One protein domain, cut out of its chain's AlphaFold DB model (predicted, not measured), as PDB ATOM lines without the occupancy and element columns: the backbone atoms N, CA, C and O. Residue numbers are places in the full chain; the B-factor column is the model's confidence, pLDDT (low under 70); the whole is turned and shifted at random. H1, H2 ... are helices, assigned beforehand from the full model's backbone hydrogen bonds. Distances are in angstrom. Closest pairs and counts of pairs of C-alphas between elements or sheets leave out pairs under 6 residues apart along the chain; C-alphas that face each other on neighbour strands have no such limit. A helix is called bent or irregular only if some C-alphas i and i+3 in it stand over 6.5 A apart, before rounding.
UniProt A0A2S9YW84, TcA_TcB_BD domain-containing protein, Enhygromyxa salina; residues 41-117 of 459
ATOM      1  N   TYR A  41      47.324 -29.445  13.863       96.25
ATOM      2  CA  TYR A  41      46.101 -30.015  14.439       96.25
ATOM      3  C   TYR A  41      44.952 -29.002  14.522       96.25
ATOM      4  O   TYR A  41      43.808 -29.383  14.279       96.25
ATOM      5  N   ASP A  42      45.231 -27.726  14.803       95.75
ATOM      6  CA  ASP A  42      44.228 -26.654  14.802       95.75
ATOM      7  C   ASP A  42      43.677 -26.437  13.377       95.75
ATOM      8  O   ASP A  42      42.458 -26.379  13.179       95.75
ATOM      9  N   TRP A  43      44.553 -26.424  12.361       96.12
ATOM     10  CA  TRP A  43      44.144 -26.370  10.956       96.12
ATOM     11  C   TRP A  43      43.317 -27.600  10.563       96.12
ATOM     12  O   TRP A  43      42.197 -27.442  10.077       96.12
ATOM     13  N   MET A  44      43.800 -28.816  10.842       96.31
ATOM     14  CA  MET A  44      43.071 -30.057  10.552       96.31
ATOM     15  C   MET A  44      41.707 -30.082  11.247       96.31
ATOM     16  O   MET A  44      40.715 -30.429  10.616       96.31
ATOM     17  N   SER A  45      41.631 -29.676  12.519       95.25
ATOM     18  CA  SER A  45      40.374 -29.607  13.269       95.25
ATOM     19  C   SER A  45      39.380 -28.648  12.615       95.25
ATOM     20  O   SER A  45      38.205 -28.990  12.512       95.25
ATOM     21  N   SER A  46      39.836 -27.488  12.127       94.44
ATOM     22  CA  SER A  46      38.973 -26.536  11.415       94.44
ATOM     23  C   SER A  46      38.430 -27.115  10.105       94.44
ATOM     24  O   SER A  46      37.224 -27.071   9.875       94.44
ATOM     25  N   GLN A  47      39.295 -27.731   9.289       95.44
ATOM     26  CA  GLN A  47      38.900 -28.307   8.003       95.44
ATOM     27  C   GLN A  47      37.956 -29.497   8.194       95.44
ATOM     28  O   GLN A  47      36.917 -29.581   7.539       95.44
ATOM     29  N   LEU A  48      38.281 -30.392   9.132       96.25
ATOM     30  CA  LEU A  48      37.450 -31.549   9.450       96.25
ATOM     31  C   LEU A  48      36.104 -31.135  10.038       96.25
ATOM     32  O   LEU A  48      35.101 -31.735   9.679       96.25
ATOM     33  N   ALA A  49      36.048 -30.108  10.890       93.50
ATOM     34  CA  ALA A  49      34.783 -29.627  11.442       93.50
ATOM     35  C   ALA A  49      33.853 -29.081  10.347       93.50
ATOM     36  O   ALA A  49      32.661 -29.392  10.347       93.50
ATOM     37  N   THR A  50      34.392 -28.316   9.391       94.50
ATOM     38  CA  THR A  50      33.619 -27.827   8.241       94.50
ATOM     39  C   THR A  50      33.107 -28.980   7.380       94.50
ATOM     40  O   THR A  50      31.911 -29.038   7.095       94.50
ATOM     41  N   LEU A  51      33.982 -29.922   7.012       96.56
ATOM     42  CA  LEU A  51      33.599 -31.080   6.201       96.56
ATOM     43  C   LEU A  51      32.578 -31.974   6.920       96.56
ATOM     44  O   LEU A  51      31.624 -32.445   6.301       96.56
ATOM     45  N   TYR A  52      32.751 -32.182   8.226       95.81
ATOM     46  CA  TYR A  52      31.858 -32.988   9.053       95.81
ATOM     47  C   TYR A  52      30.438 -32.413   9.075       95.81
ATOM     48  O   TYR A  52      29.482 -33.143   8.817       95.81
ATOM     49  N   PHE A  53      30.292 -31.102   9.291       94.38
ATOM     50  CA  PHE A  53      28.978 -30.457   9.286       94.38
ATOM     51  C   PHE A  53      28.293 -30.525   7.913       94.38
ATOM     52  O   PHE A  53      27.119 -30.879   7.835       94.38
ATOM     53  N   GLN A  54      29.025 -30.255   6.826       95.56
ATOM     54  CA  GLN A  54      28.485 -30.345   5.461       95.56
ATOM     55  C   GLN A  54      28.040 -31.771   5.111       95.56
ATOM     56  O   GLN A  54      26.972 -31.972   4.534       95.56
ATOM     57  N   THR A  55      28.835 -32.769   5.498       96.25
ATOM     58  CA  THR A  55      28.509 -34.184   5.270       96.25
ATOM     59  C   THR A  55      27.279 -34.602   6.075       96.25
ATOM     60  O   THR A  55      26.412 -35.297   5.552       96.25
ATOM     61  N   TYR A  56      27.162 -34.138   7.323       95.06
ATOM     62  CA  TYR A  56      25.976 -34.369   8.145       95.06
ATOM     63  C   TYR A  56      24.712 -33.766   7.514       95.06
ATOM     64  O   TYR A  56      23.690 -34.445   7.461       95.06
ATOM     65  N   GLN A  57      24.772 -32.534   6.994       94.94
ATOM     66  CA  GLN A  57      23.627 -31.910   6.317       94.94
ATOM     67  C   GLN A  57      23.160 -32.739   5.116       94.94
ATOM     68  O   GLN A  57      21.971 -33.023   4.993       94.94
ATOM     69  N   LEU A  58      24.098 -33.203   4.284       96.69
ATOM     70  CA  LEU A  58      23.785 -34.070   3.148       96.69
ATOM     71  C   LEU A  58      23.140 -35.393   3.593       96.69
ATOM     72  O   LEU A  58      22.150 -35.826   3.005       96.69
ATOM     73  N   ALA A  59      23.687 -36.032   4.631       96.25
ATOM     74  CA  ALA A  59      23.147 -37.281   5.167       96.25
ATOM     75  C   ALA A  59      21.731 -37.095   5.734       96.25
ATOM     76  O   ALA A  59      20.849 -37.914   5.481       96.25
ATOM     77  N   PHE A  60      21.494 -35.997   6.453       96.25
ATOM     78  CA  PHE A  60      20.183 -35.659   6.996       96.25
ATOM     79  C   PHE A  60      19.149 -35.401   5.889       96.25
ATOM     80  O   PHE A  60      18.032 -35.913   5.956       96.25
ATOM     81  N   ASP A  61      19.526 -34.673   4.835       96.19
ATOM     82  CA  ASP A  61      18.649 -34.421   3.688       96.19
ATOM     83  C   ASP A  61      18.258 -35.721   2.971       96.19
ATOM     84  O   ASP A  61      17.103 -35.890   2.572       96.19
ATOM     85  N   LEU A  62      19.197 -36.661   2.827       96.50
ATOM     86  CA  LEU A  62      18.924 -37.984   2.259       96.50
ATOM     87  C   LEU A  62      18.007 -38.817   3.161       96.50
ATOM     88  O   LEU A  62      17.039 -39.388   2.663       96.50
ATOM     89  N   ALA A  63      18.242 -38.822   4.474       96.81
ATOM     90  CA  ALA A  63      17.363 -39.494   5.431       96.81
ATOM     91  C   ALA A  63      15.930 -38.941   5.371       96.81
ATOM     92  O   ALA A  63      14.960 -39.697   5.367       96.81
ATOM     93  N   LYS A  64      15.777 -37.620   5.216       96.00
ATOM     94  CA  LYS A  64      14.467 -36.989   5.020       96.00
ATOM     95  C   LYS A  64      13.796 -37.362   3.699       96.00
ATOM     96  O   LYS A  64      12.570 -37.427   3.648       96.00
ATOM     97  N   ARG A  65      14.556 -37.618   2.630       96.06
ATOM     98  CA  ARG A  65      13.998 -38.156   1.375       96.06
ATOM     99  C   ARG A  65      13.527 -39.598   1.546       96.06
ATOM    100  O   ARG A  65      12.433 -39.902   1.084       96.06
ATOM    101  N   ALA A  66      14.298 -40.433   2.243       96.31
ATOM    102  CA  ALA A  66      13.906 -41.805   2.564       96.31
ATOM    103  C   ALA A  66      12.621 -41.839   3.406       96.31
ATOM    104  O   ALA A  66      11.693 -42.567   3.083       96.31
ATOM    105  N   GLU A  67      12.505 -40.971   4.415       95.62
ATOM    106  CA  GLU A  67      11.276 -40.836   5.204       95.62
ATOM    107  C   GLU A  67      10.074 -40.400   4.350       95.62
ATOM    108  O   GLU A  67       8.968 -40.908   4.523       95.62
ATOM    109  N   ARG A  68      10.259 -39.470   3.405       94.69
ATOM    110  CA  ARG A  68       9.176 -39.083   2.486       94.69
ATOM    111  C   ARG A  68       8.749 -40.239   1.587       94.69
ATOM    112  O   ARG A  68       7.550 -40.401   1.392       94.69
ATOM    113  N   ALA A  69       9.698 -41.021   1.072       94.62
ATOM    114  CA  ALA A  69       9.405 -42.222   0.293       94.62
ATOM    115  C   ALA A  69       8.631 -43.241   1.141       94.62
ATOM    116  O   ALA A  69       7.513 -43.579   0.784       94.62
ATOM    117  N   TYR A  70       9.128 -43.577   2.334       95.56
ATOM    118  CA  TYR A  70       8.448 -44.427   3.320       95.56
ATOM    119  C   TYR A  70       6.986 -44.014   3.555       95.56
ATOM    120  O   TYR A  70       6.065 -44.826   3.434       95.56
ATOM    121  N   ARG A  71       6.755 -42.728   3.856       94.25
ATOM    122  CA  ARG A  71       5.407 -42.210   4.131       94.25
ATOM    123  C   ARG A  71       4.509 -42.266   2.903       94.25
ATOM    124  O   ARG A  71       3.325 -42.570   3.030       94.25
ATOM    125  N   HIS A  72       5.071 -41.963   1.736       92.69
ATOM    126  CA  HIS A  72       4.361 -42.013   0.471       92.69
ATOM    127  C   HIS A  72       3.994 -43.454   0.112       92.69
ATOM    128  O   HIS A  72       2.820 -43.741  -0.075       92.69
ATOM    129  N   GLU A  73       4.942 -44.382   0.081       93.38
ATOM    130  CA  GLU A  73       4.728 -45.767  -0.345       93.38
ATOM    131  C   GLU A  73       3.721 -46.504   0.539       93.38
ATOM    132  O   GLU A  73       2.788 -47.117   0.022       93.38
ATOM    133  N   LEU A  74       3.838 -46.376   1.864       92.62
ATOM    134  CA  LEU A  74       2.988 -47.100   2.816       92.62
ATOM    135  C   LEU A  74       1.693 -46.369   3.184       92.62
ATOM    136  O   LEU A  74       0.921 -46.882   3.998       92.62
ATOM    137  N   ALA A  75       1.443 -45.199   2.580       92.06
ATOM    138  CA  ALA A  75       0.300 -44.343   2.887       92.06
ATOM    139  C   ALA A  75       0.186 -44.073   4.398       92.06
ATOM    140  O   ALA A  75      -0.843 -44.323   5.025       92.06
ATOM    141  N   ILE A  76       1.279 -43.586   4.988       91.62
ATOM    142  CA  ILE A  76       1.312 -43.224   6.406       91.62
ATOM    143  C   ILE A  76       0.504 -41.948   6.612       91.62
ATOM    144  O   ILE A  76       0.709 -40.961   5.900       91.62
ATOM    145  N   ASP A  77      -0.371 -41.962   7.616       85.44
ATOM    146  CA  ASP A  77      -1.189 -40.809   7.980       85.44
ATOM    147  C   ASP A  77      -0.289 -39.576   8.220       85.44
ATOM    148  O   ASP A  77       0.685 -39.655   8.978       85.44
ATOM    149  N   PRO A  78      -0.555 -38.422   7.576       80.88
ATOM    150  CA  PRO A  78       0.129 -37.163   7.863       80.88
ATOM    151  C   PRO A  78       0.168 -36.785   9.353       80.88
ATOM    152  O   PRO A  78       1.117 -36.120   9.771       80.88
ATOM    153  N   ALA A  79      -0.814 -37.217  10.150       85.44
ATOM    154  CA  ALA A  79      -0.867 -36.984  11.590       85.44
ATOM    155  C   ALA A  79       0.158 -37.812  12.389       85.44
ATOM    156  O   ALA A  79       0.522 -37.414  13.499       85.44
ATOM    157  N   GLU A  80       0.659 -38.932  11.850       89.50
ATOM    158  CA  GLU A  80       1.710 -39.709  12.514       89.50
ATOM    159  C   GLU A  80       3.028 -38.913  12.564       89.50
ATOM    160  O   GLU A  80       3.454 -38.343  11.543       89.50
ATOM    161  N   PRO A  81       3.720 -38.882  13.720       91.25
ATOM    162  CA  PRO A  81       4.970 -38.149  13.860       91.25
ATOM    163  C   PRO A  81       6.060 -38.718  12.932       91.25
ATOM    164  O   PRO A  81       6.088 -39.922  12.672       91.25
ATOM    165  N   PRO A  82       6.959 -37.868  12.402       92.75
ATOM    166  CA  PRO A  82       8.120 -38.338  11.656       92.75
ATOM    167  C   PRO A  82       9.042 -39.177  12.555       92.75
ATOM    168  O   PRO A  82       9.175 -38.897  13.743       92.75
ATOM    169  N   ILE A  83       9.685 -40.188  11.973       93.94
ATOM    170  CA  ILE A  83      10.702 -41.012  12.639       93.94
ATOM    171  C   ILE A  83      12.038 -40.269  12.650       93.94
ATOM    172  O   ILE A  83      12.746 -40.292  13.652       93.94
ATOM    173  N   ILE A  84      12.377 -39.594  11.547       94.69
ATOM    174  CA  ILE A  84      13.595 -38.790  11.467       94.69
ATOM    175  C   ILE A  84      13.287 -37.419  12.070       94.69
ATOM    176  O   ILE A  84      12.534 -36.630  11.502       94.69
ATOM    177  N   GLU A  85      13.866 -37.084  13.210       89.75
ATOM    178  CA  GLU A  85      13.612 -35.822  13.905       89.75
ATOM    179  C   GLU A  85      14.679 -34.765  13.603       89.75
ATOM    180  O   GLU A  85      15.793 -35.053  13.176       89.75
ATOM    181  N   PHE A  86      14.354 -33.490  13.817       86.31
ATOM    182  CA  PHE A  86      15.379 -32.447  13.819       86.31
ATOM    183  C   PHE A  86      16.096 -32.434  15.173       86.31
ATOM    184  O   PHE A  86      15.461 -32.580  16.211       86.31
ATOM    185  N   GLY A  87      17.408 -32.176  15.175       88.19
ATOM    186  CA  GLY A  87      18.165 -31.960  16.418       88.19
ATOM    187  C   GLY A  87      19.224 -33.009  16.755       88.19
ATOM    188  O   GLY A  87      19.761 -32.986  17.860       88.19
ATOM    189  N   TYR A  88      19.601 -33.889  15.820       91.50
ATOM    190  CA  TYR A  88      20.742 -34.791  16.038       91.50
ATOM    191  C   TYR A  88      22.071 -34.044  16.220       91.50
ATOM    192  O   TYR A  88      22.975 -34.548  16.886       91.50
ATOM    193  N   TRP A  89      22.188 -32.843  15.647       92.62
ATOM    194  CA  TRP A  89      23.379 -32.010  15.751       92.62
ATOM    195  C   TRP A  89      23.437 -31.239  17.072       92.62
ATOM    196  O   TRP A  89      22.698 -30.276  17.284       92.62
ATOM    197  N   ASP A  90      24.387 -31.611  17.927       91.81
ATOM    198  CA  ASP A  90      24.689 -30.882  19.155       91.81
ATOM    199  C   ASP A  90      25.824 -29.865  18.950       91.81
ATOM    200  O   ASP A  90      27.009 -30.208  18.939       91.81
ATOM    201  N   SER A  91      25.472 -28.585  18.837       90.25
ATOM    202  CA  SER A  91      26.442 -27.498  18.664       90.25
ATOM    203  C   SER A  91      27.435 -27.358  19.827       90.25
ATOM    204  O   SER A  91      28.561 -26.919  19.592       90.25
ATOM    205  N   LEU A  92      27.067 -27.744  21.058       92.31
ATOM    206  CA  LEU A  92      27.952 -27.649  22.227       92.31
ATOM    207  C   LEU A  92      29.120 -28.639  22.121       92.31
ATOM    208  O   LEU A  92      30.248 -28.319  22.494       92.31
ATOM    209  N   HIS A  93      28.859 -29.811  21.545       90.56
ATOM    210  CA  HIS A  93      29.833 -30.887  21.365       90.56
ATOM    211  C   HIS A  93      30.289 -31.038  19.906       90.56
ATOM    212  O   HIS A  93      30.722 -32.115  19.505       90.56
ATOM    213  N   ARG A  94      30.203 -29.970  19.095       87.62
ATOM    214  CA  ARG A  94      30.595 -29.956  17.666       87.62
ATOM    215  C   ARG A  94      29.933 -31.060  16.823       87.62
ATOM    216  O   ARG A  94      30.529 -31.556  15.871       87.62
ATOM    217  N   GLY A  95      28.719 -31.453  17.187       91.56
ATOM    218  CA  GLY A  95      27.924 -32.457  16.491       91.56
ATOM    219  C   GLY A  95      28.415 -33.889  16.670       91.56
ATOM    220  O   GLY A  95      27.999 -34.751  15.901       91.56
ATOM    221  N   LEU A  96      29.306 -34.174  17.625       93.50
ATOM    222  CA  LEU A  96      29.747 -35.546  17.889       93.50
ATOM    223  C   LEU A  96      28.537 -36.454  18.178       93.50
ATOM    224  O   LEU A  96      27.578 -36.031  18.820       93.50
ATOM    225  N   LEU A  97      28.591 -37.696  17.689       93.75
ATOM    226  CA  LEU A  97      27.521 -38.711  17.770       93.75
ATOM    227  C   LEU A  97      26.243 -38.414  16.961       93.75
ATOM    228  O   LEU A  97      25.326 -39.233  16.961       93.75
ATOM    229  N   ALA A  98      26.167 -37.299  16.223       94.25
ATOM    230  CA  ALA A  98      25.002 -37.000  15.382       94.25
ATOM    231  C   ALA A  98      24.741 -38.099  14.334       94.25
ATOM    232  O   ALA A  98      23.592 -38.454  14.083       94.25
ATOM    233  N   GLY A  99      25.808 -38.677  13.768       93.94
ATOM    234  CA  GLY A  99      25.711 -39.782  12.811       93.94
ATOM    235  C   GLY A  99      25.191 -41.088  13.420       93.94
ATOM    236  O   GLY A  99      24.406 -41.772  12.776       93.94
ATOM    237  N   GLU A 100      25.564 -41.413  14.661       94.50
ATOM    238  CA  GLU A 100      25.081 -42.624  15.348       94.50
ATOM    239  C   GLU A 100      23.588 -42.519  15.665       94.50
ATOM    240  O   GLU A 100      22.841 -43.470  15.452       94.50
ATOM    241  N   ARG A 101      23.136 -41.341  16.115       94.44
ATOM    242  CA  ARG A 101      21.711 -41.084  16.368       94.44
ATOM    243  C   ARG A 101      20.885 -41.169  15.088       94.44
ATOM    244  O   ARG A 101      19.861 -41.842  15.078       94.44
ATOM    245  N   LEU A 102      21.355 -40.534  14.010       96.06
ATOM    246  CA  LEU A 102      20.695 -40.610  12.708       96.06
ATOM    247  C   LEU A 102      20.674 -42.050  12.172       96.06
ATOM    248  O   LEU A 102      19.654 -42.490  11.656       96.06
ATOM    249  N   GLY A 103      21.779 -42.786  12.314       96.06
ATOM    250  CA  GLY A 103      21.866 -44.192  11.922       96.06
ATOM    251  C   GLY A 103      20.855 -45.066  12.662       96.06
ATOM    252  O   GLY A 103      20.157 -45.853  12.033       96.06
ATOM    253  N   HIS A 104      20.704 -44.867  13.972       96.00
ATOM    254  CA  HIS A 104      19.711 -45.592  14.758       96.00
ATOM    255  C   HIS A 104      18.269 -45.312  14.300       96.00
ATOM    256  O   HIS A 104      17.474 -46.239  14.169       96.00
ATOM    257  N   ASP A 105      17.917 -44.056  14.013       96.44
ATOM    258  CA  ASP A 105      16.569 -43.745  13.524       96.44
ATOM    259  C   ASP A 105      16.330 -44.232  12.083       96.44
ATOM    260  O   ASP A 105      15.194 -44.551  11.735       96.44
ATOM    261  N   LEU A 106      17.378 -44.379  11.264       96.94
ATOM    262  CA  LEU A 106      17.281 -45.060   9.968       96.94
ATOM    263  C   LEU A 106      16.994 -46.561  10.125       96.94
ATOM    264  O   LEU A 106      16.166 -47.090   9.392       96.94
ATOM    265  N   GLU A 107      17.606 -47.240  11.098       97.19
ATOM    266  CA  GLU A 107      17.269 -48.639  11.414       97.19
ATOM    267  C   GLU A 107      15.823 -48.769  11.911       97.19
ATOM    268  O   GLU A 107      15.115 -49.708  11.551       97.19
ATOM    269  N   ARG A 108      15.349 -47.800  12.706       96.88
ATOM    270  CA  ARG A 108      13.941 -47.742  13.129       96.88
ATOM    271  C   ARG A 108      12.998 -47.520  11.950       96.88
ATOM    272  O   ARG A 108      11.924 -48.115  11.934       96.88
ATOM    273  N   LEU A 109      13.382 -46.678  10.989       96.75
ATOM    274  CA  LEU A 109      12.624 -46.448   9.759       96.75
ATOM    275  C   LEU A 109      12.524 -47.731   8.922       96.75
ATOM    276  O   LEU A 109      11.436 -48.059   8.457       96.75
ATOM    277  N   ASP A 110      13.627 -48.467   8.780       96.19
ATOM    278  CA  ASP A 110      13.682 -49.732   8.037       96.19
ATOM    279  C   ASP A 110      12.812 -50.816   8.691       96.19
ATOM    280  O   ASP A 110      11.949 -51.412   8.048       96.19
ATOM    281  N   LEU A 111      12.931 -50.989  10.012       96.88
ATOM    282  CA  LEU A 111      12.078 -51.911  10.768       96.88
ATOM    283  C   LEU A 111      10.591 -51.549  10.631       96.88
ATOM    284  O   LEU A 111       9.757 -52.416  10.379       96.88
ATOM    285  N   ALA A 112      10.259 -50.259  10.722       95.62
ATOM    286  CA  ALA A 112       8.891 -49.788  10.538       95.62
ATOM    287  C   ALA A 112       8.371 -49.991   9.105       95.62
ATOM    288  O   ALA A 112       7.153 -50.027   8.915       95.62
ATOM    289  N   TYR A 113       9.253 -50.077   8.102       96.12
ATOM    290  CA  TYR A 113       8.879 -50.427   6.732       96.12
ATOM    291  C   TYR A 113       8.584 -51.917   6.632       96.12
ATOM    292  O   TYR A 113       7.485 -52.277   6.233       96.12
ATOM    293  N   MET A 114       9.499 -52.770   7.097       94.69
ATOM    294  CA  MET A 114       9.329 -54.227   7.070       94.69
ATOM    295  C   MET A 114       8.070 -54.704   7.809       94.69
ATOM    296  O   MET A 114       7.406 -55.630   7.350       94.69
ATOM    297  N   ASP A 115       7.714 -54.069   8.929       93.81
ATOM    298  CA  ASP A 115       6.527 -54.438   9.712       93.81
ATOM    299  C   ASP A 115       5.205 -54.050   9.027       93.81
ATOM    300  O   ASP A 115       4.172 -54.693   9.232       93.81
ATOM    301  N   ARG A 116       5.213 -52.961   8.250       93.25
ATOM    302  CA  ARG A 116       4.015 -52.381   7.620       93.25
ATOM    303  C   ARG A 116       3.874 -52.756   6.146       93.25
ATOM    304  O   ARG A 116       2.761 -52.666   5.626       93.25
ATOM    305  N   ASP A 117       4.956 -53.176   5.497       92.06
ATOM    306  CA  ASP A 117       4.969 -53.694   4.132       92.06
ATOM    307  C   ASP A 117       4.359 -55.099   4.100       92.06
ATOM    308  O   ASP A 117       5.019 -56.140   4.098       92.06
TER     309      ASP A 117
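This is residues 41 to 117 of the 459 residues of the protein "TcA_TcB_BD domain-containing protein" of Enhygromyxa salina (UniProt A0A2S9YW84). Two helices lie side by side and run the same way: the long helix H1, and the shorter H2 beside residues 56 to 70 of it. Between them the chain folds back in a long link, residues 74 to 97, and residues 41 to 48 of H1 stick out at one end. The printed part has 77 residues, with two named helices in the order H1, H2 and no named strand, and its class is all helix. It is loose, with a radius of gyration of the C-alphas of 15.1 A, and its outline is a rod spanning 49 by 20 by 17 A.

Find C-alpha 41 at (46.101, -30.015, 14.439); from there H1, residues 41 to 73, runs 46.7 A to C-alpha 73 at (4.728, -45.767, -0.345). After the link, look for C-alpha 98 at (25.002, -37.000, 15.382), where H2, residues 98 to 116, begins; it runs 27.2 A to C-alpha 116 at (4.015, -52.381, 7.620).

H1 touches H2 with residues 56 to 70 alone, and their closest C-alphas are those of Tyr 70 and Tyr 113, 6.9 A apart. Their lines stand at a shallow tilt of 14 degrees, and they run the same way. Neither helix is bent. In H1 every O i to N i+4 pair is within hydrogen-bond range; in H2, 14 of 15 are.

The two C-alphas farthest apart are those of Tyr 41 and Ala 75, 49.4 A. Residues 41 to 48 stand free; without them the body spans 39 by 19 by 16 A. The link from H1 to H2 is long, with 24 residues. The printed part has no cut. Its mean pLDDT is 93.9, and no printed residue is under 70.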